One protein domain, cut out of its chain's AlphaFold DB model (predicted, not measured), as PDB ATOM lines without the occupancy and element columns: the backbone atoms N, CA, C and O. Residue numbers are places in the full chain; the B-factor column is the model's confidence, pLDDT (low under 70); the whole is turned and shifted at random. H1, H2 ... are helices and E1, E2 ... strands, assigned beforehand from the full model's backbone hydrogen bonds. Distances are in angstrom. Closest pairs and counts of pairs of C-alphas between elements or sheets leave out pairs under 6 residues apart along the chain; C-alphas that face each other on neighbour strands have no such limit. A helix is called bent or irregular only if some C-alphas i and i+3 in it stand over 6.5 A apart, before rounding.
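AT A GLANCE: This is residues 408 to 528 of the 835 residues of a protein of Tieghemostelium lacteum (UniProt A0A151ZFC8). A small, strongly twisted sheet, E1 E2 E3, lies toward one end of the model and a helical hairpin, H1 and H2, makes the other end, with H3 in the middle between them. H4 runs back near H3, and both H3 and H4 only graze the sheet, in an assembly with few contacts between its parts. The printed part has 121 residues, with four named helices and three named strands in the order H1 H2 E1 E2 E3 H3 H4; the sheet's order is E1 E2 E3, antiparallel throughout, and the class is mixed, helices and strands. The whole is only just loose, close to compact, with a radius of gyration of the C-alphas of 16.6 A and spans of 45 by 42 by 24 A.

HOW THE PARTS SIT: E1, residues 456 to 460, E2, residues 464 to 471, and E3, residues 474 to 481, form a meander, each strand the antiparallel neighbour of the one before. The hairpin E1 and E2 has N 458 and O 466 within hydrogen-bond range at 2.9 A, with directions at 153 degrees. The hairpin E2 and E3 has N 467 and O 478 within range at 2.9 A, with directions at 161 degrees. The sheet is only just strongly twisted, its C-alphas up to 4.5 A off its best plane. H4, residues 511 to 528, only grazes the sheet with residues 513 to 517; its closest C-alphas to E1 are those of Ser 513 and Ile 459, 6.9 A apart. H3, residues 487 to 502, only grazes it with residues 487 to 493. H3 and H4 are close but not clearly touching, the closest C-alphas being those of Leu 494 and Thr 514, 7.4 A apart, at a shallow tilt of 30 degrees, opposite ways. H2, residues 429 to 448, is close to H3 but not clearly touching, C-alphas 444 and 499 being the closest at 7.5 A; the lines are about perpendicular at 77 degrees. H1, residues 408 to 425, and H2 touch and form a helical hairpin, at a shallow tilt of 9 degrees, opposite ways, closest at the C-alphas of Ile 413 and Leu 443, 5.9 A apart. H1 is apart from H3, H4 and the three strands. In H1, H3 and H4 every O i to N i+4 pair is within hydrogen-bond range; in H2, 12 of 16 are.

IN THESE COORDINATES: E3 measures 23.1 A from first to last C-alpha and E2 22.0 A, with C-alpha 464 at (29.125, 58.290, 94.903). H1 begins at C-alpha 408, (50.895, 87.446, 94.925), and measures 25.9 A. H2, 24.6 A, has a kink of 57 degrees near residue 442 and is irregular, but only just: C-alphas 439 and 442 are 6.6 A apart. H3 measures 22.3 A; H4, 25.8 A, ends at C-alpha 528, (39.820, 47.418, 106.965).

THE WHOLE: The two C-alphas farthest apart, those of Ser 428 and Ser 473, are 47.3 A apart. The printed part has no cut and no long link. Mean pLDDT of the printed part is 82.9; residue 410, residue 474 and residues 484 to 486 are under 70.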
ATOM      1  N   SER A 408      50.727  86.969  93.557       71.62
ATOM      2  CA  SER A 408      50.895  87.446  94.925       71.62
ATOM      3  C   SER A 408      50.061  86.700  95.972       71.62
ATOM      4  O   SER A 408      50.547  86.486  97.085       71.62
ATOM      5  N   LEU A 409      48.835  86.280  95.643       71.00
ATOM      6  CA  LEU A 409      47.868  85.763  96.615       71.00
ATOM      7  C   LEU A 409      48.309  84.414  97.199       71.00
ATOM      8  O   LEU A 409      48.309  84.239  98.415       71.00
ATOM      9  N   GLN A 410      48.738  83.477  96.349       64.44
ATOM     10  CA  GLN A 410      49.168  82.143  96.793       64.44
ATOM     11  C   GLN A 410      50.401  82.196  97.707       64.44
ATOM     12  O   GLN A 410      50.446  81.499  98.719       64.44
ATOM     13  N   THR A 411      51.389  83.035  97.384       72.88
ATOM     14  CA  THR A 411      52.597  83.193  98.210       72.88
ATOM     15  C   THR A 411      52.243  83.820  99.559       72.88
ATOM     16  O   THR A 411      52.619  83.300 100.603       72.88
ATOM     17  N   ASN A 412      51.401  84.861  99.546       77.06
ATOM     18  CA  ASN A 412      50.888  85.525 100.744       77.06
ATOM     19  C   ASN A 412      50.125  84.552 101.671       77.06
ATOM     20  O   ASN A 412      50.300  84.601 102.886       77.06
ATOM     21  N   ILE A 413      49.339  83.628 101.102       73.12
ATOM     22  CA  ILE A 413      48.661  82.533 101.820       73.12
ATOM     23  C   ILE A 413      49.666  81.577 102.477       73.12
ATOM     24  O   ILE A 413      49.499  81.240 103.648       73.12
ATOM     25  N   VAL A 414      50.711  81.146 101.765       74.12
ATOM     26  CA  VAL A 414      51.724  80.228 102.319       74.12
ATOM     27  C   VAL A 414      52.519  80.895 103.444       74.12
ATOM     28  O   VAL A 414      52.658  80.304 104.515       74.12
ATOM     29  N   ASP A 415      52.963  82.137 103.251       79.50
ATOM     30  CA  ASP A 415      53.746  82.881 104.244       79.50
ATOM     31  C   ASP A 415      52.920  83.173 105.512       79.50
ATOM     32  O   ASP A 415      53.356  82.853 106.623       79.50
ATOM     33  N   LYS A 416      51.677  83.667 105.359       81.75
ATOM     34  CA  LYS A 416      50.698  83.781 106.462       81.75
ATOM     35  C   LYS A 416      50.445  82.432 107.133       81.75
ATOM     36  O   LYS A 416      50.319  82.374 108.351       81.75
ATOM     37  N   GLY A 417      50.334  81.353 106.358       75.94
ATOM     38  CA  GLY A 417      50.089  80.001 106.860       75.94
ATOM     39  C   GLY A 417      51.199  79.522 107.786       75.94
ATOM     40  O   GLY A 417      50.923  79.089 108.905       75.94
ATOM     41  N   ILE A 418      52.454  79.678 107.360       77.44
ATOM     42  CA  ILE A 418      53.638  79.343 108.157       77.44
ATOM     43  C   ILE A 418      53.714  80.234 109.407       77.44
ATOM     44  O   ILE A 418      53.928  79.714 110.504       77.44
ATOM     45  N   GLN A 419      53.481  81.545 109.276       86.31
ATOM     46  CA  GLN A 419      53.462  82.471 110.413       86.31
ATOM     47  C   GLN A 419      52.382  82.087 111.440       86.31
ATOM     48  O   GLN A 419      52.687  81.866 112.613       86.31
ATOM     49  N   HIS A 420      51.125  81.950 111.011       85.38
ATOM     50  CA  HIS A 420      50.017  81.591 111.892       85.38
ATOM     51  C   HIS A 420      50.197  80.201 112.513       85.38
ATOM     52  O   HIS A 420      49.820  80.016 113.667       85.38
ATOM     53  N   GLN A 421      50.807  79.236 111.814       82.44
ATOM     54  CA  GLN A 421      51.144  77.927 112.385       82.44
ATOM     55  C   GLN A 421      52.185  78.046 113.511       82.44
ATOM     56  O   GLN A 421      52.029  77.412 114.560       82.44
ATOM     57  N   GLN A 422      53.222  78.871 113.328       86.62
ATOM     58  CA  GLN A 422      54.218  79.140 114.368       86.62
ATOM     59  C   GLN A 422      53.588  79.841 115.579       86.62
ATOM     60  O   GLN A 422      53.812  79.405 116.709       86.62
ATOM     61  N   GLU A 423      52.749  80.855 115.368       87.81
ATOM     62  CA  GLU A 423      52.051  81.560 116.451       87.81
ATOM     63  C   GLU A 423      51.036  80.657 117.183       87.81
ATOM     64  O   GLU A 423      51.016  80.635 118.414       87.81
ATOM     65  N   LEU A 424      50.262  79.821 116.472       85.38
ATOM     66  CA  LEU A 424      49.360  78.839 117.097       85.38
ATOM     67  C   LEU A 424      50.104  77.844 117.991       85.38
ATOM     68  O   LEU A 424      49.589  77.481 119.050       85.38
ATOM     69  N   SER A 425      51.302  77.408 117.586       85.31
ATOM     70  CA  SER A 425      52.104  76.447 118.357       85.31
ATOM     71  C   SER A 425      52.550  76.975 119.730       85.31
ATOM     72  O   SER A 425      52.855  76.185 120.619       85.31
ATOM     73  N   GLN A 426      52.533  78.301 119.924       91.56
ATOM     74  CA  GLN A 426      52.919  78.979 121.166       91.56
ATOM     75  C   GLN A 426      51.715  79.310 122.074       91.56
ATOM     76  O   GLN A 426      51.896  79.781 123.199       91.56
ATOM     77  N   LEU A 427      50.482  79.073 121.612       91.62
ATOM     78  CA  LEU A 427      49.248  79.425 122.321       91.62
ATOM     79  C   LEU A 427      48.609  78.226 123.034       91.62
ATOM     80  O   LEU A 427      48.553  77.113 122.518       91.62
ATOM     81  N   SER A 428      48.039  78.479 124.215       89.94
ATOM     82  CA  SER A 428      47.192  77.512 124.921       89.94
ATOM     83  C   SER A 428      45.894  77.245 124.148       89.94
ATOM     84  O   SER A 428      45.346  78.160 123.533       89.94
ATOM     85  N   LYS A 429      45.368  76.011 124.208       75.56
ATOM     86  CA  LYS A 429      44.188  75.558 123.433       75.56
ATOM     87  C   LYS A 429      43.011  76.541 123.464       75.56
ATOM     88  O   LYS A 429      42.504  76.926 122.416       75.56
ATOM     89  N   ASP A 430      42.653  77.026 124.649       78.56
ATOM     90  CA  ASP A 430      41.520  77.944 124.850       78.56
ATOM     91  C   ASP A 430      41.712  79.300 124.135       78.56
ATOM     92  O   ASP A 430      40.744  79.969 123.775       78.56
ATOM     93  N   LYS A 431      42.968  79.699 123.885       81.25
ATOM     94  CA  LYS A 431      43.337  80.899 123.118       81.25
ATOM     95  C   LYS A 431      43.535  80.616 121.629       81.25
ATOM     96  O   LYS A 431      43.287  81.511 120.827       81.25
ATOM     97  N   GLN A 432      43.931  79.399 121.243       78.38
ATOM     98  CA  GLN A 432      44.056  79.003 119.833       78.38
ATOM     99  C   GLN A 432      42.732  79.207 119.083       78.38
ATOM    100  O   GLN A 432      42.738  79.744 117.980       78.38
ATOM    101  N   GLN A 433      41.589  78.872 119.695       71.56
ATOM    102  CA  GLN A 433      40.279  79.045 119.054       71.56
ATOM    103  C   GLN A 433      39.929  80.524 118.795       71.56
ATOM    104  O   GLN A 433      39.461  80.854 117.708       71.56
ATOM    105  N   GLN A 434      40.213  81.426 119.742       77.25
ATOM    106  CA  GLN A 434      40.040  82.874 119.537       77.25
ATOM    107  C   GLN A 434      41.043  83.440 118.518       77.25
ATOM    108  O   GLN A 434      40.686  84.294 117.710       77.25
ATOM    109  N   TYR A 435      42.285  82.951 118.523       82.12
ATOM    110  CA  TYR A 435      43.317  83.366 117.572       82.12
ATOM    111  C   TYR A 435      42.957  82.976 116.129       82.12
ATOM    112  O   TYR A 435      43.064  83.813 115.233       82.12
ATOM    113  N   ILE A 436      42.476  81.745 115.902       75.44
ATOM    114  CA  ILE A 436      41.989  81.298 114.584       75.44
ATOM    115  C   ILE A 436      40.869  82.223 114.093       75.44
ATOM    116  O   ILE A 436      40.913  82.682 112.952       75.44
ATOM    117  N   LEU A 437      39.896  82.522 114.961       72.31
ATOM    118  CA  LEU A 437      38.728  83.330 114.608       72.31
ATOM    119  C   LEU A 437      39.088  84.781 114.249       72.31
ATOM    120  O   LEU A 437      38.481  85.354 113.350       72.31
ATOM    121  N   ASN A 438      40.073  85.365 114.939       77.88
ATOM    122  CA  ASN A 438      40.437  86.775 114.779       77.88
ATOM    123  C   ASN A 438      41.499  87.013 113.693       77.88
ATOM    124  O   ASN A 438      41.428  88.017 112.989       77.88
ATOM    125  N   ASN A 439      42.482  86.115 113.558       78.62
ATOM    126  CA  ASN A 439      43.670  86.344 112.727       78.62
ATOM    127  C   ASN A 439      43.662  85.475 111.460       78.62
ATOM    128  O   ASN A 439      43.813  85.984 110.346       78.62
ATOM    129  N   CYS A 440      43.403  84.172 111.610       77.56
ATOM    130  CA  CYS A 440      43.408  83.228 110.489       77.56
ATOM    131  C   CYS A 440      42.182  83.360 109.568       77.56
ATOM    132  O   CYS A 440      42.173  82.757 108.499       77.56
ATOM    133  N   LEU A 441      41.167  84.154 109.932       74.88
ATOM    134  CA  LEU A 441      39.984  84.403 109.100       74.88
ATOM    135  C   LEU A 441      40.361  84.894 107.691       74.88
ATOM    136  O   LEU A 441      39.808  84.414 106.704       74.88
ATOM    137  N   SER A 442      41.342  85.803 107.607       76.00
ATOM    138  CA  SER A 442      41.880  86.302 106.334       76.00
ATOM    139  C   SER A 442      42.504  85.170 105.516       76.00
ATOM    140  O   SER A 442      42.068  84.918 104.401       76.00
ATOM    141  N   LEU A 443      43.420  84.402 106.113       77.56
ATOM    142  CA  LEU A 443      44.052  83.233 105.498       77.56
ATOM    143  C   LEU A 443      43.031  82.200 104.988       77.56
ATOM    144  O   LEU A 443      43.227  81.646 103.909       77.56
ATOM    145  N   ILE A 444      41.951  81.931 105.728       73.25
ATOM    146  CA  ILE A 444      40.910  80.974 105.313       73.25
ATOM    147  C   ILE A 444      40.119  81.524 104.116       73.25
ATOM    148  O   ILE A 444      39.881  80.789 103.160       73.25
ATOM    149  N   VAL A 445      39.753  82.810 104.127       76.25
ATOM    150  CA  VAL A 445      39.067  83.475 103.003       76.25
ATOM    151  C   VAL A 445      39.960  83.550 101.761       76.25
ATOM    152  O   VAL A 445      39.497  83.250 100.660       76.25
ATOM    153  N   ASP A 446      41.235  83.898 101.925       75.38
ATOM    154  CA  ASP A 446      42.236  83.927 100.857       75.38
ATOM    155  C   ASP A 446      42.436  82.509 100.275       75.38
ATOM    156  O   ASP A 446      42.410  82.321  99.060       75.38
ATOM    157  N   SER A 447      42.533  81.484 101.132       74.06
ATOM    158  CA  SER A 447      42.665  80.077 100.716       74.06
ATOM    159  C   SER A 447      41.435  79.558  99.969       74.06
ATOM    160  O   SER A 447      41.576  78.837  98.985       74.06
ATOM    161  N   LEU A 448      40.223  79.923 100.402       73.19
ATOM    162  CA  LEU A 448      38.981  79.511  99.739       73.19
ATOM    163  C   LEU A 448      38.828  80.119  98.336       73.19
ATOM    164  O   LEU A 448      38.214  79.484  97.483       73.19
ATOM    165  N   GLN A 449      39.421  81.289  98.064       75.56
ATOM    166  CA  GLN A 449      39.442  81.897  96.724       75.56
ATOM    167  C   GLN A 449      40.294  81.117  95.709       75.56
ATOM    168  O   GLN A 449      40.111  81.292  94.505       75.56
ATOM    169  N   LEU A 450      41.211  80.251  96.161       73.81
ATOM    170  CA  LEU A 450      42.037  79.432  95.267       73.81
ATOM    171  C   LEU A 450      41.265  78.255  94.645       73.81
ATOM    172  O   LEU A 450      41.643  77.768  93.578       73.81
ATOM    173  N   PHE A 451      40.194  77.791  95.294       77.50
ATOM    174  CA  PHE A 451      39.435  76.610  94.884       77.50
ATOM    175  C   PHE A 451      38.163  76.989  94.128       77.50
ATOM    176  O   PHE A 451      37.373  77.813  94.588       77.50
ATOM    177  N   ILE A 452      37.885  76.310  93.010       79.44
ATOM    178  CA  ILE A 452      36.538  76.329  92.433       79.44
ATOM    179  C   ILE A 452      35.651  75.483  93.354       79.44
ATOM    180  O   ILE A 452      35.672  74.255  93.298       79.44
ATOM    181  N   LEU A 453      34.900  76.137  94.239       87.19
ATOM    182  CA  LEU A 453      34.001  75.461  95.175       87.19
ATOM    183  C   LEU A 453      32.764  74.901  94.436       87.19
ATOM    184  O   LEU A 453      32.247  75.557  93.525       87.19
ATOM    185  N   PRO A 454      32.250  73.710  94.807       89.50
ATOM    186  CA  PRO A 454      30.995  73.208  94.266       89.50
ATOM    187  C   PRO A 454      29.836  74.152  94.601       89.50
ATOM    188  O   PRO A 454      29.767  74.733  95.680       89.50
ATOM    189  N   THR A 455      28.883  74.261  93.682       90.62
ATOM    190  CA  THR A 455      27.623  74.999  93.892       90.62
ATOM    191  C   THR A 455      26.538  74.141  94.542       90.62
ATOM    192  O   THR A 455      25.578  74.665  95.094       90.62
ATOM    193  N   SER A 456      26.685  72.817  94.478       93.38
ATOM    194  CA  SER A 456      25.892  71.840  95.226       93.38
ATOM    195  C   SER A 456      26.618  70.495  95.247       93.38
ATOM    196  O   SER A 456      27.545  70.261  94.466       93.38
ATOM    197  N   SER A 457      26.161  69.588  96.102       95.19
ATOM    198  CA  SER A 457      26.499  68.172  96.027       95.19
ATOM    199  C   SER A 457      25.253  67.303  96.151       95.19
ATOM    200  O   SER A 457      24.217  67.745  96.649       95.19
ATOM    201  N   ASN A 458      25.365  66.065  95.687       95.75
ATOM    202  CA  ASN A 458      24.386  65.009  95.890       95.75
ATOM    203  C   ASN A 458      25.116  63.708  96.260       95.75
ATOM    204  O   ASN A 458      26.304  63.562  95.969       95.75
ATOM    205  N   ILE A 459      24.414  62.754  96.868       93.50
ATOM    206  CA  ILE A 459      24.905  61.381  97.017       93.50
ATOM    207  C   ILE A 459      24.072  60.501  96.088       93.50
ATOM    208  O   ILE A 459      22.845  60.553  96.110       93.50
ATOM    209  N   VAL A 460      24.748  59.731  95.238       94.25
ATOM    210  CA  VAL A 460      24.132  58.808  94.281       94.25
ATOM    211  C   VAL A 460      24.418  57.377  94.735       94.25
ATOM    212  O   VAL A 460      25.566  57.033  95.035       94.25
ATOM    213  N   ASP A 461      23.357  56.573  94.819       90.50
ATOM    214  CA  ASP A 461      23.350  55.151  95.202       90.50
ATOM    215  C   ASP A 461      24.117  54.825  96.504       90.50
ATOM    216  O   ASP A 461      24.746  53.769  96.615       90.50
ATOM    217  N   ASP A 462      24.119  55.771  97.454       88.38
ATOM    218  CA  ASP A 462      24.874  55.780  98.724       88.38
ATOM    219  C   ASP A 462      26.394  55.535  98.596       88.38
ATOM    220  O   ASP A 462      27.087  55.296  99.582       88.38
ATOM    221  N   LYS A 463      26.936  55.619  97.372       88.19
ATOM    222  CA  LYS A 463      28.306  55.190  97.023       88.19
ATOM    223  C   LYS A 463      29.110  56.228  96.255       88.19
ATOM    224  O   LYS A 463      30.326  56.086  96.145       88.19
ATOM    225  N   ILE A 464      28.465  57.254  95.702       91.38
ATOM    226  CA  ILE A 464      29.125  58.290  94.903       91.38
ATOM    227  C   ILE A 464      28.743  59.665  95.446       91.38
ATOM    228  O   ILE A 464      27.596  60.091  95.327       91.38
ATOM    229  N   LEU A 465      29.722  60.389  95.991       93.69
ATOM    230  CA  LEU A 465      29.600  61.817  96.258       93.69
ATOM    231  C   LEU A 465      29.756  62.572  94.935       93.69
ATOM    232  O   LEU A 465      30.837  62.633  94.349       93.69
ATOM    233  N   GLN A 466      28.657  63.145  94.467       94.31
ATOM    234  CA  GLN A 466      28.579  63.917  93.240       94.31
ATOM    235  C   GLN A 466      28.700  65.409  93.564       94.31
ATOM    236  O   GLN A 466      27.791  65.988  94.154       94.31
ATOM    237  N   LEU A 467      29.810  66.043  93.182       94.94
ATOM    238  CA  LEU A 467      30.040  67.481  93.356       94.94
ATOM    239  C   LEU A 467      29.729  68.225  92.051       94.94
ATOM    240  O   LEU A 467      30.320  67.924  91.015       94.94
ATOM    241  N   ASN A 468      28.817  69.199  92.096       92.25
ATOM    242  CA  ASN A 468      28.375  69.967  90.929       92.25
ATOM    243  C   ASN A 468      28.944  71.387  90.955       92.25
ATOM    244  O   ASN A 468      28.650  72.181  91.855       92.25
ATOM    245  N   PHE A 469      29.696  71.743  89.923       92.50
ATOM    246  CA  PHE A 469      30.350  73.038  89.772       92.50
ATOM    247  C   PHE A 469      29.638  73.857  88.694       92.50
ATOM    248  O   PHE A 469      29.248  73.323  87.653       92.50
ATOM    249  N   THR A 470      29.496  75.162  88.929       84.44
ATOM    250  CA  THR A 470      29.009  76.120  87.929       84.44
ATOM    251  C   THR A 470      30.011  77.262  87.836       84.44
ATOM    252  O   THR A 470      30.202  77.990  88.806       84.44
ATOM    253  N   VAL A 471      30.660  77.412  86.682       80.81
ATOM    254  CA  VAL A 471      31.689  78.429  86.427       80.81
ATOM    255  C   VAL A 471      31.259  79.233  85.206       80.81
ATOM    256  O   VAL A 471      31.279  78.736  84.079       80.81
ATOM    257  N   ALA A 472      30.815  80.469  85.442       82.50
ATOM    258  CA  ALA A 472      30.075  81.268  84.464       82.50
ATOM    259  C   ALA A 472      28.903  80.464  83.850       82.50
ATOM    260  O   ALA A 472      27.988  80.065  84.569       82.50
ATOM    261  N   SER A 473      28.918  80.219  82.538       77.25
ATOM    262  CA  SER A 473      27.911  79.422  81.821       77.25
ATOM    263  C   SER A 473      28.179  77.911  81.827       77.25
ATOM    264  O   SER A 473      27.291  77.140  81.462       77.25
ATOM    265  N   PHE A 474      29.373  77.465  82.227       64.88
ATOM    266  CA  PHE A 474      29.748  76.054  82.202       64.88
ATOM    267  C   PHE A 474      29.308  75.340  83.479       64.88
ATOM    268  O   PHE A 474      29.517  75.829  84.589       64.88
ATOM    269  N   ARG A 475      28.734  74.145  83.316       86.31
ATOM    270  CA  ARG A 475      28.428  73.219  84.410       86.31
ATOM    271  C   ARG A 475      29.199  71.928  84.197       86.31
ATOM    272  O   ARG A 475      29.175  71.382  83.097       86.31
ATOM    273  N   PHE A 476      29.860  71.448  85.242       89.31
ATOM    274  CA  PHE A 476      30.540  70.157  85.240       89.31
ATOM    275  C   PHE A 476      30.379  69.467  86.594       89.31
ATOM    276  O   PHE A 476      30.070  70.101  87.604       89.31
ATOM    277  N   THR A 477      30.583  68.153  86.603       91.94
ATOM    278  CA  THR A 477      30.250  67.297  87.739       91.94
ATOM    279  C   THR A 477      31.393  66.325  88.009       91.94
ATOM    280  O   THR A 477      31.817  65.601  87.108       91.94
ATOM    281  N   LEU A 478      31.888  66.303  89.247       91.12
ATOM    282  CA  LEU A 478      32.914  65.372  89.718       91.12
ATOM    283  C   LEU A 478      32.247  64.266  90.536       91.12
ATOM    284  O   LEU A 478      31.652  64.532  91.579       91.12
ATOM    285  N   ASN A 479      32.365  63.025  90.072       90.94
ATOM    286  CA  ASN A 479      31.860  61.847  90.774       90.94
ATOM    287  C   ASN A 479      32.996  61.224  91.603       90.94
ATOM    288  O   ASN A 479      33.936  60.662  91.041       90.94
ATOM    289  N   LEU A 480      32.913  61.311  92.931       88.62
ATOM    290  CA  LEU A 480      33.863  60.711  93.867       88.62
ATOM    291  C   LEU A 480      33.264  59.429  94.457       88.62
ATOM    292  O   LEU A 480      32.295  59.488  95.210       88.62
ATOM    293  N   SER A 481      33.839  58.268  94.134       89.94
ATOM    294  CA  SER A 481      33.438  57.006  94.770       89.94
ATOM    295  C   SER A 481      33.860  56.990  96.242       89.94
ATOM    296  O   SER A 481      35.034  57.197  96.556       89.94
ATOM    297  N   LEU A 482      32.902  56.725  97.129       87.44
ATOM    298  CA  LEU A 482      33.111  56.570  98.569       87.44
ATOM    299  C   LEU A 482      33.823  55.246  98.894       87.44
ATOM    300  O   LEU A 482      34.600  55.178  99.841       87.44
ATOM    301  N   SER A 483      33.622  54.214  98.071       80.12
ATOM    302  CA  SER A 483      34.077  52.843  98.330       80.12
ATOM    303  C   SER A 483      35.481  52.521  97.794       80.12
ATOM    304  O   SER A 483      35.791  51.346  97.600       80.12
ATOM    305  N   ASN A 484      36.300  53.518  97.427       65.69
ATOM    306  CA  ASN A 484      37.542  53.250  96.687       65.69
ATOM    307  C   ASN A 484      38.670  54.273  96.950       65.69
ATOM    308  O   ASN A 484      38.814  55.248  96.215       65.69
ATOM    309  N   TYR A 485      39.451  54.039  98.016       52.12
ATOM    310  CA  TYR A 485      40.773  54.615  98.373       52.12
ATOM    311  C   TYR A 485      41.028  56.139  98.264       52.12
ATOM    312  O   TYR A 485      42.140  56.599  98.516       52.12
ATOM    313  N   ASN A 486      40.010  56.954  97.989       58.84
ATOM    314  CA  ASN A 486      40.094  58.414  97.854       58.84
ATOM    315  C   ASN A 486      39.671  59.178  99.128       58.84
ATOM    316  O   ASN A 486      39.239  60.332  99.061       58.84
ATOM    317  N   SER A 487      39.822  58.555 100.302       70.38
ATOM    318  CA  SER A 487      39.463  59.122 101.613       70.38
ATOM    319  C   SER A 487      40.080  60.505 101.856       70.38
ATOM    320  O   SER A 487      39.383  61.403 102.322       70.38
ATOM    321  N   ASN A 488      41.338  60.722 101.461       73.56
ATOM    322  CA  ASN A 488      42.022  62.019 101.560       73.56
ATOM    323  C   ASN A 488      41.324  63.126 100.743       73.56
ATOM    324  O   ASN A 488      41.160  64.248 101.225       73.56
ATOM    325  N   ASN A 489      40.858  62.807  99.532       77.12
ATOM    326  CA  ASN A 489      40.166  63.760  98.662       77.12
ATOM    327  C   ASN A 489      38.767  64.091  99.208       77.12
ATOM    328  O   ASN A 489      38.393  65.261  99.278       77.12
ATOM    329  N   ILE A 490      38.022  63.088  99.683       83.94
ATOM    330  CA  ILE A 490      36.707  63.290 100.319       83.94
ATOM    331  C   ILE A 490      36.853  64.100 101.621       83.94
ATOM    332  O   ILE A 490      36.114  65.059 101.839       83.94
ATOM    333  N   THR A 491      37.856  63.785 102.447       82.25
ATOM    334  CA  THR A 491      38.166  64.513 103.691       82.25
ATOM    335  C   THR A 491      38.524  65.974 103.417       82.25
ATOM    336  O   THR A 491      38.075  66.855 104.146       82.25
ATOM    337  N   THR A 492      39.255  66.256 102.333       82.31
ATOM    338  CA  THR A 492      39.560  67.632 101.903       82.31
ATOM    339  C   THR A 492      38.285  68.413 101.570       82.31
ATOM    340  O   THR A 492      38.104  69.527 102.062       82.31
ATOM    341  N   TRP A 493      37.345  67.826 100.819       88.44
ATOM    342  CA  TRP A 493      36.060  68.478 100.524       88.44
ATOM    343  C   TRP A 493      35.178  68.671 101.769       88.44
ATOM    344  O   TRP A 493      34.569  69.730 101.919       88.44
ATOM    345  N   LEU A 494      35.155  67.708 102.700       88.31
ATOM    346  CA  LEU A 494      34.477  67.858 103.997       88.31
ATOM    347  C   LEU A 494      35.100  68.979 104.851       88.31
ATOM    348  O   LEU A 494      34.377  69.712 105.530       88.31
ATOM    349  N   MET A 495      36.425  69.140 104.805       85.12
ATOM    350  CA  MET A 495      37.142  70.207 105.505       85.12
ATOM    351  C   MET A 495      36.811  71.584 104.911       85.12
ATOM    352  O   MET A 495      36.458  72.496 105.655       85.12
ATOM    353  N   LEU A 496      36.820  71.721 103.578       82.81
ATOM    354  CA  LEU A 496      36.413  72.948 102.876       82.81
ATOM    355  C   LEU A 496      34.956  73.338 103.189       82.81
ATOM    356  O   LEU A 496      34.683  74.499 103.495       82.81
ATOM    357  N   ASN A 497      34.036  72.369 103.201       88.25
ATOM    358  CA  ASN A 497      32.639  72.588 103.589       88.25
ATOM    359  C   ASN A 497      32.503  73.018 105.065       88.25
ATOM    360  O   ASN A 497      31.682  73.870 105.399       88.25
ATOM    361  N   SER A 498      33.353  72.481 105.948       83.62
ATOM    362  CA  SER A 498      33.412  72.891 107.357       83.62
ATOM    363  C   SER A 498      33.928  74.329 107.512       83.62
ATOM    364  O   SER A 498      33.379  75.091 108.303       83.62
ATOM    365  N   TYR A 499      34.935  74.746 106.732       80.94
ATOM    366  CA  TYR A 499      35.407  76.137 106.734       80.94
ATOM    367  C   TYR A 499      34.344  77.118 106.224       80.94
ATOM    368  O   TYR A 499      34.181  78.180 106.820       80.94
ATOM    369  N   GLN A 500      33.560  76.756 105.201       80.50
ATOM    370  CA  GLN A 500      32.390  77.554 104.810       80.50
ATOM    371  C   GLN A 500      31.400  77.717 105.968       80.50
ATOM    372  O   GLN A 500      30.964  78.837 106.234       80.50
ATOM    373  N   GLN A 501      31.092  76.632 106.690       84.75
ATOM    374  CA  GLN A 501      30.189  76.674 107.842       84.75
ATOM    375  C   GLN A 501      30.692  77.634 108.934       84.75
ATOM    376  O   GLN A 501      29.914  78.445 109.433       84.75
ATOM    377  N   TYR A 502      31.990  77.602 109.265       76.69
ATOM    378  CA  TYR A 502      32.595  78.533 110.231       76.69
ATOM    379  C   TYR A 502      32.562  80.002 109.778       76.69
ATOM    380  O   TYR A 502      32.501  80.895 110.621       76.69
ATOM    381  N   LEU A 503      32.563  80.263 108.467       75.81
ATOM    382  CA  LEU A 503      32.430  81.605 107.888       75.81
ATOM    383  C   LEU A 503      30.967  82.044 107.664       75.81
ATOM    384  O   LEU A 503      30.738  83.120 107.116       75.81
ATOM    385  N   ASN A 504      29.976  81.237 108.068       83.38
ATOM    386  CA  ASN A 504      28.551  81.413 107.742       83.38
ATOM    387  C   ASN A 504      28.254  81.493 106.225       83.38
ATOM    388  O   ASN A 504      27.266  82.097 105.804       83.38
ATOM    389  N   LEU A 505      29.098  80.873 105.395       82.31
ATOM    390  CA  LEU A 505      28.882  80.747 103.952       82.31
ATOM    391  C   LEU A 505      27.968  79.546 103.637       82.31
ATOM    392  O   LEU A 505      27.955  78.570 104.393       82.31
ATOM    393  N   PRO A 506      27.230  79.559 102.508       88.12
ATOM    394  CA  PRO A 506      26.421  78.416 102.086       88.12
ATOM    395  C   PRO A 506      27.276  77.159 101.857       88.12
ATOM    396  O   PRO A 506      28.118  77.129 100.960       88.12
ATOM    397  N   MET A 507      27.030  76.120 102.659       91.81
ATOM    398  CA  MET A 507      27.648  74.798 102.514       91.81
ATOM    399  C   MET A 507      27.194  74.112 101.219       91.81
ATOM    400  O   MET A 507      25.993  74.042 100.949       91.81
ATOM    401  N   PHE A 508      28.126  73.534 100.458       92.31
ATOM    402  CA  PHE A 508      27.795  72.715  99.282       92.31
ATOM    403  C   PHE A 508      27.518  71.238  99.614       92.31
ATOM    404  O   PHE A 508      26.845  70.563  98.835       92.31
ATOM    405  N   ILE A 509      27.979  70.732 100.765       91.94
ATOM    406  CA  ILE A 509      27.599  69.426 101.333       91.94
ATOM    407  C   ILE A 509      26.621  69.658 102.484       91.94
ATOM    408  O   ILE A 509      26.937  70.329 103.467       91.94
ATOM    409  N   THR A 510      25.417  69.089 102.371       92.50
ATOM    410  CA  THR A 510      24.391  69.214 103.418       92.50
ATOM    411  C   THR A 510      24.811  68.487 104.698       92.50
ATOM    412  O   THR A 510      25.625  67.559 104.662       92.50
ATOM    413  N   THR A 511      24.223  68.847 105.841       90.56
ATOM    414  CA  THR A 511      24.466  68.149 107.115       90.56
ATOM    415  C   THR A 511      24.125  66.657 107.021       90.56
ATOM    416  O   THR A 511      24.893  65.826 107.497       90.56
ATOM    417  N   ASN A 512      23.034  66.302 106.332       90.81
ATOM    418  CA  ASN A 512      22.619  64.909 106.142       90.81
ATOM    419  C   ASN A 512      23.620  64.146 105.263       90.81
ATOM    420  O   ASN A 512      24.063  63.062 105.630       90.81
ATOM    421  N   SER A 513      24.047  64.743 104.145       90.69
ATOM    422  CA  SER A 513      25.096  64.178 103.285       90.69
ATOM    423  C   SER A 513      26.414  64.004 104.050       90.69
ATOM    424  O   SER A 513      27.084  62.987 103.911       90.69
ATOM    425  N   THR A 514      26.765  64.964 104.911       89.69
ATOM    426  CA  THR A 514      27.967  64.925 105.758       89.69
ATOM    427  C   THR A 514      27.939  63.773 106.766       89.69
ATOM    428  O   THR A 514      28.992  63.205 107.048       89.69
ATOM    429  N   LEU A 515      26.765  63.415 107.299       89.31
ATOM    430  CA  LEU A 515      26.599  62.241 108.163       89.31
ATOM    431  C   LEU A 515      26.793  60.947 107.362       89.31
ATOM    432  O   LEU A 515      27.706  60.193 107.675       89.31
ATOM    433  N   ILE A 516      26.062  60.770 106.254       90.06
ATOM    434  CA  ILE A 516      26.154  59.577 105.385       90.06
ATOM    435  C   ILE A 516      27.604  59.305 104.942       90.06
ATOM    436  O   ILE A 516      28.075  58.169 104.997       90.06
ATOM    437  N   ILE A 517      28.348  60.347 104.551       89.62
ATOM    438  CA  ILE A 517      29.761  60.217 104.157       89.62
ATOM    439  C   ILE A 517      30.635  59.780 105.345       89.62
ATOM    440  O   ILE A 517      31.512  58.938 105.171       89.62
ATOM    441  N   LYS A 518      30.416  60.328 106.549       89.25
ATOM    442  CA  LYS A 518      31.170  59.940 107.754       89.25
ATOM    443  C   LYS A 518      30.871  58.504 108.169       89.25
ATOM    444  O   LYS A 518      31.806  57.767 108.462       89.25
ATOM    445  N   ASP A 519      29.608  58.097 108.133       89.81
ATOM    446  CA  ASP A 519      29.186  56.745 108.498       89.81
ATOM    447  C   ASP A 519      29.764  55.703 107.521       89.81
ATOM    448  O   ASP A 519      30.280  54.670 107.953       89.81
ATOM    449  N   HIS A 520      29.805  56.006 106.214       87.56
ATOM    450  CA  HIS A 520      30.478  55.153 105.226       87.56
ATOM    451  C   HIS A 520      32.009  55.115 105.421       87.56
ATOM    452  O   HIS A 520      32.605  54.042 105.306       87.56
ATOM    453  N   ILE A 521      32.658  56.246 105.735       84.50
ATOM    454  CA  ILE A 521      34.106  56.283 106.024       84.50
ATOM    455  C   ILE A 521      34.436  55.438 107.261       84.50
ATOM    456  O   ILE A 521      35.369  54.642 107.208       84.50
ATOM    457  N   ASN A 522      33.658  55.566 108.340       87.00
ATOM    458  CA  ASN A 522      33.836  54.769 109.555       87.00
ATOM    459  C   ASN A 522      33.663  53.269 109.255       87.00
ATOM    460  O   ASN A 522      34.545  52.480 109.576       87.00
ATOM    461  N   SER A 523      32.599  52.892 108.537       87.19
ATOM    462  CA  SER A 523      32.319  51.497 108.164       87.19
ATOM    463  C   SER A 523      33.430  50.847 107.319       87.19
ATOM    464  O   SER A 523      33.782  49.689 107.543       87.19
ATOM    465  N   GLU A 524      34.059  51.582 106.391       83.38
ATOM    466  CA  GLU A 524      35.227  51.067 105.651       83.38
ATOM    467  C   GLU A 524      36.507  51.024 106.508       83.38
ATOM    468  O   GLU A 524      37.338  50.140 106.305       83.38
ATOM    469  N   VAL A 525      36.675  51.918 107.492       81.75
ATOM    470  CA  VAL A 525      37.797  51.870 108.452       81.75
ATOM    471  C   VAL A 525      37.673  50.680 109.411       81.75
ATOM    472  O   VAL A 525      38.672  50.011 109.682       81.75
ATOM    473  N   ASP A 526      36.469  50.379 109.895       85.81
ATOM    474  CA  ASP A 526      36.199  49.218 110.753       85.81
ATOM    475  C   ASP A 526      36.413  47.907 109.980       85.81
ATOM    476  O   ASP A 526      37.110  47.001 110.442       85.81
ATOM    477  N   LYS A 527      35.913  47.843 108.741       86.50
ATOM    478  CA  LYS A 527      36.123  46.715 107.826       86.50
ATOM    479  C   LYS A 527      37.600  46.494 107.484       86.50
ATOM    480  O   LYS A 527      38.066  45.364 107.555       86.50
ATOM    481  N   GLN A 528      38.373  47.548 107.202       80.75
ATOM    482  CA  GLN A 528      39.820  47.418 106.965       80.75
ATOM    483  C   GLN A 528      40.588  46.932 108.203       80.75
ATOM    484  O   GLN A 528      41.613  46.265 108.056       80.75
TER     485      GLN A 528